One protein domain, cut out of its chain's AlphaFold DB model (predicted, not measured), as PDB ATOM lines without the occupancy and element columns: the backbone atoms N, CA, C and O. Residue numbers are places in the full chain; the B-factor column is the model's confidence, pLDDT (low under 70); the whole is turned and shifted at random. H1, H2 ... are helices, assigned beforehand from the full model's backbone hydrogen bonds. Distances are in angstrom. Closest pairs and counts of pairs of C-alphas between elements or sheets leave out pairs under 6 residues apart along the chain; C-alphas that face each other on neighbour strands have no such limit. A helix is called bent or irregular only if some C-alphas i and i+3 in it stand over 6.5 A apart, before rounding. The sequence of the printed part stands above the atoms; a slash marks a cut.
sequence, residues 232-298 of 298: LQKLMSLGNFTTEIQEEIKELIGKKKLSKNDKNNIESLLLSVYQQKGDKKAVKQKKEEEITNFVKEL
ATOM      1  N   LEU A 232     -35.835  40.221  51.064       82.25
ATOM      2  CA  LEU A 232     -34.737  41.161  51.307       82.25
ATOM      3  C   LEU A 232     -34.523  41.427  52.801       82.25
ATOM      4  O   LEU A 232     -33.386  41.560  53.245       82.25
ATOM      5  N   GLN A 233     -35.588  41.456  53.602       73.38
ATOM      6  CA  GLN A 233     -35.467  41.585  55.052       73.38
ATOM      7  C   GLN A 233     -34.885  40.315  55.690       73.38
ATOM      8  O   GLN A 233     -34.090  40.428  56.631       73.38
ATOM      9  N   LYS A 234     -35.204  39.119  55.166       76.19
ATOM     10  CA  LYS A 234     -34.549  37.859  55.574       76.19
ATOM     11  C   LYS A 234     -33.035  37.952  55.343       76.19
ATOM     12  O   LYS A 234     -32.264  37.815  56.292       76.19
ATOM     13  N   LEU A 235     -32.611  38.327  54.131       81.38
ATOM     14  CA  LEU A 235     -31.195  38.504  53.778       81.38
ATOM     15  C   LEU A 235     -30.480  39.550  54.648       81.38
ATOM     16  O   LEU A 235     -29.360  39.324  55.115       81.38
ATOM     17  N   MET A 236     -31.134  40.685  54.907       78.56
ATOM     18  CA  MET A 236     -30.578  41.752  55.742       78.56
ATOM     19  C   MET A 236     -30.351  41.303  57.189       78.56
ATOM     20  O   MET A 236     -29.318  41.622  57.781       78.56
ATOM     21  N   SER A 237     -31.332  40.600  57.765       68.69
ATOM     22  CA  SER A 237     -31.336  40.235  59.184       68.69
ATOM     23  C   SER A 237     -30.425  39.054  59.500       68.69
ATOM     24  O   SER A 237     -29.738  39.083  60.521       68.69
ATOM     25  N   LEU A 238     -30.366  38.055  58.617       73.25
ATOM     26  CA  LEU A 238     -29.511  36.886  58.812       73.25
ATOM     27  C   LEU A 238     -28.034  37.187  58.519       73.25
ATOM     28  O   LEU A 238     -27.143  36.557  59.091       73.25
ATOM     29  N   GLY A 239     -27.752  38.160  57.645       72.50
ATOM     30  CA  GLY A 239     -26.381  38.537  57.296       72.50
ATOM     31  C   GLY A 239     -25.591  37.423  56.599       72.50
ATOM     32  O   GLY A 239     -24.364  37.512  56.523       72.50
ATOM     33  N   ASN A 240     -26.282  36.404  56.077       79.69
ATOM     34  CA  ASN A 240     -25.764  35.300  55.273       79.69
ATOM     35  C   ASN A 240     -26.666  35.067  54.040       79.69
ATOM     36  O   ASN A 240     -27.851  35.391  54.050       79.69
ATOM     37  N   PHE A 241     -26.093  34.523  52.965       86.88
ATOM     38  CA  PHE A 241     -26.810  34.221  51.722       86.88
ATOM     39  C   PHE A 241     -27.033  32.709  51.578       86.88
ATOM     40  O   PHE A 241     -26.311  32.016  50.860       86.88
ATOM     41  N   THR A 242     -27.985  32.182  52.352       84.12
ATOM     42  CA  THR A 242     -28.256  30.739  52.478       84.12
ATOM     43  C   THR A 242     -28.885  30.135  51.219       84.12
ATOM     44  O   THR A 242     -29.411  30.846  50.366       84.12
ATOM     45  N   THR A 243     -28.862  28.802  51.114       85.12
ATOM     46  CA  THR A 243     -29.540  28.055  50.038       85.12
ATOM     47  C   THR A 243     -31.048  28.295  50.018       85.12
ATOM     48  O   THR A 243     -31.615  28.423  48.944       85.12
ATOM     49  N   GLU A 244     -31.676  28.448  51.182       82.44
ATOM     50  CA  GLU A 244     -33.099  28.791  51.310       82.44
ATOM     51  C   GLU A 244     -33.421  30.139  50.642       82.44
ATOM     52  O   GLU A 244     -34.303  30.214  49.792       82.44
ATOM     53  N   ILE A 245     -32.634  31.190  50.921       86.62
ATOM     54  CA  ILE A 245     -32.801  32.505  50.274       86.62
ATOM     55  C   ILE A 245     -32.594  32.391  48.757       86.62
ATOM     56  O   ILE A 245     -33.292  33.034  47.974       86.62
ATOM     57  N   GLN A 246     -31.628  31.579  48.323       90.62
ATOM     58  CA  GLN A 246     -31.360  31.349  46.902       90.62
ATOM     59  C   GLN A 246     -32.531  30.656  46.193       90.62
ATOM     60  O   GLN A 246     -32.848  31.010  45.056       90.62
ATOM     61  N   GLU A 247     -33.158  29.676  46.840       89.19
ATOM     62  CA  GLU A 247     -34.333  28.968  46.330       89.19
ATOM     63  C   GLU A 247     -35.553  29.889  46.263       89.19
ATOM     64  O   GLU A 247     -36.191  29.964  45.216       89.19
ATOM     65  N   GLU A 248     -35.796  30.685  47.303       87.44
ATOM     66  CA  GLU A 248     -36.898  31.652  47.354       87.44
ATOM     67  C   GLU A 248     -36.743  32.743  46.268       87.44
ATOM     68  O   GLU A 248     -37.704  33.104  45.584       87.44
ATOM     69  N   ILE A 249     -35.512  33.210  45.993       89.81
ATOM     70  CA  ILE A 249     -35.236  34.103  44.850       89.81
ATOM     71  C   ILE A 249     -35.544  33.410  43.517       89.81
ATOM     72  O   ILE A 249     -36.164  34.014  42.638       89.81
ATOM     73  N   LYS A 250     -35.096  32.160  43.340       90.06
ATOM     74  CA  LYS A 250     -35.346  31.382  42.115       90.06
ATOM     75  C   LYS A 250     -36.843  31.182  41.887       90.06
ATOM     76  O   LYS A 250     -37.299  31.287  40.749       90.06
ATOM     77  N   GLU A 251     -37.606  30.946  42.946       90.56
ATOM     78  CA  GLU A 251     -39.057  30.804  42.888       90.56
ATOM     79  C   GLU A 251     -39.748  32.115  42.484       90.56
ATOM     80  O   GLU A 251     -40.549  32.113  41.546       90.56
ATOM     81  N   LEU A 252     -39.364  33.247  43.090       87.00
ATOM     82  CA  LEU A 252     -39.895  34.577  42.750       87.00
ATOM     83  C   LEU A 252     -39.615  34.980  41.294       87.00
ATOM     84  O   LEU A 252     -40.446  35.611  40.637       87.00
ATOM     85  N   ILE A 253     -38.438  34.623  40.777       88.81
ATOM     86  CA  ILE A 253     -38.066  34.846  39.373       88.81
ATOM     87  C   ILE A 253     -38.831  33.884  38.450       88.81
ATOM     88  O   ILE A 253     -39.212  34.243  37.325       88.81
ATOM     89  N   GLY A 254     -39.075  32.664  38.926       85.75
ATOM     90  CA  GLY A 254     -39.732  31.591  38.200       85.75
ATOM     91  C   GLY A 254     -38.930  31.133  36.979       85.75
ATOM     92  O   GLY A 254     -37.710  31.230  36.912       85.75
ATOM     93  N   LYS A 255     -39.629  30.644  35.947       83.50
ATOM     94  CA  LYS A 255     -39.011  30.147  34.697       83.50
ATOM     95  C   LYS A 255     -38.660  31.257  33.690       83.50
ATOM     96  O   LYS A 255     -38.471  30.973  32.505       83.50
ATOM     97  N   LYS A 256     -38.648  32.528  34.104       83.56
ATOM     98  CA  LYS A 256     -38.384  33.647  33.188       83.56
ATOM     99  C   LYS A 256     -36.910  33.692  32.805       83.56
ATOM    100  O   LYS A 256     -36.032  33.713  33.657       83.56
ATOM    101  N   LYS A 257     -36.643  33.801  31.503       85.88
ATOM    102  CA  LYS A 257     -35.294  34.069  31.002       85.88
ATOM    103  C   LYS A 257     -34.930  35.524  31.297       85.88
ATOM    104  O   LYS A 257     -35.479  36.430  30.672       85.88
ATOM    105  N   LEU A 258     -34.018  35.730  32.237       90.12
ATOM    106  CA  LEU A 258     -33.564  37.058  32.639       90.12
ATOM    107  C   LEU A 258     -32.684  37.700  31.564       90.12
ATOM    108  O   LEU A 258     -31.803  37.054  30.987       90.12
ATOM    109  N   SER A 259     -32.889  38.992  31.315       92.75
ATOM    110  CA  SER A 259     -31.953  39.783  30.520       92.75
ATOM    111  C   SER A 259     -30.692  40.106  31.328       92.75
ATOM    112  O   SER A 259     -30.659  40.002  32.555       92.75
ATOM    113  N   LYS A 260     -29.636  40.565  30.644       91.88
ATOM    114  CA  LYS A 260     -28.424  41.058  31.317       91.88
ATOM    115  C   LYS A 260     -28.735  42.205  32.289       91.88
ATOM    116  O   LYS A 260     -28.135  42.275  33.354       91.88
ATOM    117  N   ASN A 261     -29.682  43.078  31.938       91.00
ATOM    118  CA  ASN A 261     -30.081  44.185  32.803       91.00
ATOM    119  C   ASN A 261     -30.837  43.696  34.041       91.00
ATOM    120  O   ASN A 261     -30.573  44.200  35.126       91.00
ATOM    121  N   ASP A 262     -31.705  42.689  33.911       90.88
ATOM    122  CA  ASP A 262     -32.416  42.122  35.066       90.88
ATOM    123  C   ASP A 262     -31.436  41.490  36.054       90.88
ATOM    124  O   ASP A 262     -31.516  41.745  37.252       90.88
ATOM    125  N   LYS A 263     -30.456  40.737  35.540       92.12
ATOM    126  CA  LYS A 263     -29.378  40.158  36.349       92.12
ATOM    127  C   LYS A 263     -28.582  41.228  37.093       92.12
ATOM    128  O   LYS A 263     -28.428  41.127  38.305       92.12
ATOM    129  N   ASN A 264     -28.159  42.285  36.397       91.69
ATOM    130  CA  ASN A 264     -27.444  43.402  37.018       91.69
ATOM    131  C   ASN A 264     -28.288  44.101  38.102       91.69
ATOM    132  O   ASN A 264     -27.760  44.498  39.138       91.69
ATOM    133  N   ASN A 265     -29.597  44.250  37.874       91.88
ATOM    134  CA  ASN A 265     -30.507  44.864  38.842       91.88
ATOM    135  C   ASN A 265     -30.674  43.989  40.091       91.88
ATOM    136  O   ASN A 265     -30.599  44.506  41.202       91.88
ATOM    137  N   ILE A 266     -30.861  42.675  39.918       92.25
ATOM    138  CA  ILE A 266     -30.953  41.711  41.023       92.25
ATOM    139  C   ILE A 266     -29.653  41.710  41.829       92.25
ATOM    140  O   ILE A 266     -29.694  41.835  43.049       92.25
ATOM    141  N   GLU A 267     -28.502  41.635  41.157       94.12
ATOM    142  CA  GLU A 267     -27.184  41.687  41.794       94.12
ATOM    143  C   GLU A 267     -27.015  42.965  42.624       94.12
ATOM    144  O   GLU A 267     -26.726  42.895  43.819       94.12
ATOM    145  N   SER A 268     -27.274  44.133  42.025       92.75
ATOM    146  CA  SER A 268     -27.179  45.424  42.715       92.75
ATOM    147  C   SER A 268     -28.094  45.492  43.938       92.75
ATOM    148  O   SER A 268     -27.710  46.040  44.973       92.75
ATOM    149  N   LEU A 269     -29.309  44.963  43.822       92.19
ATOM    150  CA  LEU A 269     -30.311  45.013  44.874       92.19
ATOM    151  C   LEU A 269     -29.942  44.076  46.034       92.19
ATOM    152  O   LEU A 269     -29.918  44.522  47.180       92.19
ATOM    153  N   LEU A 270     -29.541  42.835  45.753       92.62
ATOM    154  CA  LEU A 270     -29.071  41.894  46.775       92.62
ATOM    155  C   LEU A 270     -27.809  42.403  47.480       92.62
ATOM    156  O   LEU A 270     -27.736  42.357  48.707       92.62
ATOM    157  N   LEU A 271     -26.841  42.957  46.739       92.00
ATOM    158  CA  LEU A 271     -25.621  43.517  47.329       92.00
ATOM    159  C   LEU A 271     -25.905  44.716  48.229       92.00
ATOM    160  O   LEU A 271     -25.298  44.820  49.296       92.00
ATOM    161  N   SER A 272     -26.846  45.582  47.840       88.50
ATOM    162  CA  SER A 272     -27.219  46.756  48.639       88.50
ATOM    163  C   SER A 272     -27.763  46.395  50.023       88.50
ATOM    164  O   SER A 272     -27.632  47.183  50.959       88.50
ATOM    165  N   VAL A 273     -28.336  45.197  50.154       87.88
ATOM    166  CA  VAL A 273     -28.927  44.688  51.392       87.88
ATOM    167  C   VAL A 273     -27.951  43.783  52.152       87.88
ATOM    168  O   VAL A 273     -27.858  43.851  53.376       87.88
ATOM    169  N   TYR A 274     -27.196  42.945  51.437       90.50
ATOM    170  CA  TYR A 274     -26.299  41.955  52.032       90.50
ATOM    171  C   TYR A 274     -24.998  42.570  52.572       90.50
ATOM    172  O   TYR A 274     -24.451  42.102  53.580       90.50
ATOM    173  N   GLN A 275     -24.488  43.628  51.932       90.19
ATOM    174  CA  GLN A 275     -23.299  44.339  52.399       90.19
ATOM    175  C   GLN A 275     -23.646  45.386  53.458       90.19
ATOM    176  O   GLN A 275     -24.444  46.294  53.239       90.19
ATOM    177  N   GLN A 276     -22.965  45.326  54.601       83.69
ATOM    178  CA  GLN A 276     -23.176  46.268  55.697       83.69
ATOM    179  C   GLN A 276     -22.068  47.329  55.743       83.69
ATOM    180  O   GLN A 276     -20.911  47.082  55.386       83.69
ATOM    181  N   LYS A 277     -22.391  48.532  56.246       78.50
ATOM    182  CA  LYS A 277     -21.426  49.646  56.384       78.50
ATOM    183  C   LYS A 277     -20.173  49.284  57.202       78.50
ATOM    184  O   LYS A 277     -19.140  49.914  57.002       78.50
ATOM    185  N   GLY A 278     -20.244  48.275  58.076       79.00
ATOM    186  CA  GLY A 278     -19.127  47.801  58.903       79.00
ATOM    187  C   GLY A 278     -18.293  46.656  58.312       79.00
ATOM    188  O   GLY A 278     -17.314  46.249  58.938       79.00
ATOM    189  N   ASP A 279     -18.650  46.123  57.140       85.38
ATOM    190  CA  ASP A 279     -17.951  44.969  56.573       85.38
ATOM    191  C   ASP A 279     -16.515  45.325  56.157       85.38
ATOM    192  O   ASP A 279     -16.266  46.294  55.430       85.38
ATOM    193  N   LYS A 280     -15.548  44.506  56.591       91.19
ATOM    194  CA  LYS A 280     -14.149  44.612  56.148       91.19
ATOM    195  C   LYS A 280     -14.050  44.308  54.653       91.19
ATOM    196  O   LYS A 280     -14.827  43.515  54.129       91.19
ATOM    197  N   LYS A 281     -13.031  44.856  53.980       92.12
ATOM    198  CA  LYS A 281     -12.820  44.687  52.527       92.12
ATOM    199  C   LYS A 281     -12.902  43.223  52.066       92.12
ATOM    200  O   LYS A 281     -13.608  42.940  51.108       92.12
ATOM    201  N   ALA A 282     -12.255  42.304  52.784       91.19
ATOM    202  CA  ALA A 282     -12.288  40.874  52.462       91.19
ATOM    203  C   ALA A 282     -13.695  40.256  52.589       91.19
ATOM    204  O   ALA A 282     -14.078  39.418  51.783       91.19
ATOM    205  N   VAL A 283     -14.487  40.695  53.576       88.25
ATOM    206  CA  VAL A 283     -15.872  40.233  53.760       88.25
ATOM    207  C   VAL A 283     -16.762  40.763  52.636       88.25
ATOM    208  O   VAL A 283     -17.544  40.000  52.083       88.25
ATOM    209  N   LYS A 284     -16.602  42.035  52.247       90.94
ATOM    210  CA  LYS A 284     -17.343  42.624  51.119       90.94
ATOM    211  C   LYS A 284     -17.083  41.889  49.808       90.94
ATOM    212  O   LYS A 284     -18.040  41.544  49.129       90.94
ATOM    213  N   GLN A 285     -15.815  41.589  49.518       92.25
ATOM    214  CA  GLN A 285     -15.422  40.826  48.329       92.25
ATOM    215  C   GLN A 285     -16.015  39.417  48.332       92.25
ATOM    216  O   GLN A 285     -16.577  38.992  47.330       92.25
ATOM    217  N   LYS A 286     -15.977  38.718  49.474       91.94
ATOM    218  CA  LYS A 286     -16.598  37.393  49.589       91.94
ATOM    219  C   LYS A 286     -18.107  37.443  49.308       91.94
ATOM    220  O   LYS A 286     -18.621  36.621  48.560       91.94
ATOM    221  N   LYS A 287     -18.811  38.425  49.883       93.06
ATOM    222  CA  LYS A 287     -20.250  38.629  49.652       93.06
ATOM    223  C   LYS A 287     -20.554  38.987  48.192       93.06
ATOM    224  O   LYS A 287     -21.532  38.497  47.641       93.06
ATOM    225  N   GLU A 288     -19.714  39.814  47.567       93.94
ATOM    226  CA  GLU A 288     -19.780  40.121  46.130       93.94
ATOM    227  C   GLU A 288     -19.668  38.859  45.282       93.94
ATOM    228  O   GLU A 288     -20.512  38.629  44.419       93.94
ATOM    229  N   GLU A 289     -18.674  38.015  45.554       94.12
ATOM    230  CA  GLU A 289     -18.471  36.759  44.832       94.12
ATOM    231  C   GLU A 289     -19.653  35.794  44.996       94.12
ATOM    232  O   GLU A 289     -20.108  35.228  44.003       94.12
ATOM    233  N   GLU A 290     -20.185  35.641  46.215       93.00
ATOM    234  CA  GLU A 290     -21.361  34.803  46.497       93.00
ATOM    235  C   GLU A 290     -22.575  35.230  45.649       93.00
ATOM    236  O   GLU A 290     -23.148  34.402  44.935       93.00
ATOM    237  N   ILE A 291     -22.929  36.523  45.653       94.38
ATOM    238  CA  ILE A 291     -24.062  37.036  44.862       94.38
ATOM    239  C   ILE A 291     -23.778  36.944  43.359       94.38
ATOM    240  O   ILE A 291     -24.638  36.507  42.596       94.38
ATOM    241  N   THR A 292     -22.573  37.318  42.923       93.31
ATOM    242  CA  THR A 292     -22.195  37.305  41.501       93.31
ATOM    243  C   THR A 292     -22.289  35.896  40.919       93.31
ATOM    244  O   THR A 292     -22.763  35.710  39.796       93.31
ATOM    245  N   ASN A 293     -21.826  34.888  41.661       93.06
ATOM    246  CA  ASN A 293     -21.880  33.497  41.221       93.06
ATOM    247  C   ASN A 293     -23.323  33.003  41.132       93.06
ATOM    248  O   ASN A 293     -23.712  32.465  40.101       93.06
ATOM    249  N   PHE A 294     -24.140  33.291  42.143       94.50
ATOM    250  CA  PHE A 294     -25.557  32.946  42.119       94.50
ATOM    251  C   PHE A 294     -26.309  33.594  40.943       94.50
ATOM    252  O   PHE A 294     -27.024  32.915  40.214       94.50
ATOM    253  N   VAL A 295     -26.108  34.890  40.682       92.25
ATOM    254  CA  VAL A 295     -26.795  35.601  39.586       92.25
ATOM    255  C   VAL A 295     -26.371  35.096  38.197       92.25
ATOM    256  O   VAL A 295     -27.151  35.141  37.237       92.25
ATOM    257  N   LYS A 296     -25.148  34.569  38.060       89.94
ATOM    258  CA  LYS A 296     -24.716  33.897  36.823       89.94
ATOM    259  C   LYS A 296     -25.502  32.611  36.560       89.94
ATOM    260  O   LYS A 296     -25.725  32.310  35.388       89.94
ATOM    261  N   GLU A 297     -25.919  31.908  37.611       88.75
ATOM    262  CA  GLU A 297     -26.665  30.644  37.544       88.75
ATOM    263  C   GLU A 297     -28.178  30.810  37.316       88.75
ATOM    264  O   GLU A 297     -28.823  29.847  36.904       88.75
ATOM    265  N   LEU A 298     -28.736  32.005  37.563       86.56
ATOM    266  CA  LEU A 298     -30.134  32.363  37.260       86.56
ATOM    267  C   LEU A 298     -30.418  32.449  35.751       86.56
ATOM    268  O   LEU A 298     -31.561  32.185  35.330       86.56
TER     269      LEU A 298
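What this domain is: This is residues 232 to 298 of the 298 residues of an uncharacterized protein of Methylophaga sp (UniProt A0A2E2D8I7). Picture a helical hairpin made of the two longest helices, H4 and H3, which pack on each other at a tilt of 37 degrees, with two shorter helices, H1 and H2, set over one side of it. H1 packs on residues 270 to 274 of H3, while H2, which runs the opposite way to H1 with their lines at 2 degrees and their centres 13.0 A apart, comes near H1 and H4 without clearly touching either. The printed part has 67 residues with four named helices, in the order H1, H2, H3, H4, and no named strand; the class is all helix. The whole is compact, with a radius of gyration of the C-alphas of 11.8 A, yet elongated in outline, with spans of 35 by 21 by 15 A; the links H2 to H3 and H3 to H4 lie at opposite ends of its length.

Where its parts are: Begin with H4, the longest helix, residues 281 to 297: find C-alpha 281 at (-12.820, 44.687, 52.527), and from there the helix runs 24.8 A to C-alpha 297 at (-26.665, 30.644, 37.544). Before it in the ATOM lines comes H3, residues 260 to 274, which runs 20.8 A from C-alpha 260 at (-28.424, 41.058, 31.317), with z rising to 52.032 at C-alpha 274. Go back further to find H2, residues 243 to 253, 15.2 A from first to last C-alpha. The printed part opens with H1, residues 232 to 238, whose first C-alpha is at (-34.737, 41.161, 51.307) and whose last lies 10.1 A from it. No helix is bent or irregular.

How they stand to each other: Start again from H4 and look for its partner H3. The two touch, with 11 pairs of C-alphas within 8 A; the closest C-alphas are those of Lys 263 and Val 295, 6.2 A apart. They run opposite ways at a steep tilt of 37 degrees, only just past shallow, and form a helical hairpin. Move next to H1, which touches H3 at residues 270 to 274 of H3 alone. Their closest C-alphas, those of Met 236 and Val 273, are 5.5 A apart, and the helices run the same way at a steep tilt of 39 degrees. H1 and H4 are apart. Now look at H2, which touches no helix. It is close to H1 but not clearly touching: the closest C-alphas are those of Leu 235 and Ile 245, 7.1 A apart, and the two run opposite ways at a shallow tilt of 2 degrees. H2 is likewise close to H4 but not clearly touching, with the closest C-alphas, those of Gln 246 and Phe 294, 7.7 A apart; here the helices run the same way at a steep tilt of 48 degrees. H2 and H3 are apart, though they follow each other in the chain. In the backbones of H1, H2, H3 and H4, every O i to N i+4 pair is within hydrogen-bond range.

The domain as a whole: The two C-alphas farthest apart in the domain are those of Lys 255 and Gly 278, 36.0 A; look for the first in the link from H2 to H3 and the second in the link from H3 to H4. Each of these two links has 6 residues and is short, the link from H1 to H2 has 4 residues and is tight, and no link is long. From the first to the last printed C-alpha, Leu 232 to Leu 298, the distance is 17.2 A. The printed part has no cut, and it ends at residue 298, the chain's last residue. The mean pLDDT of the printed part is 87.8; it is 92 in H4 and 76 in H1, and one printed residue, Ser 237, is under 70.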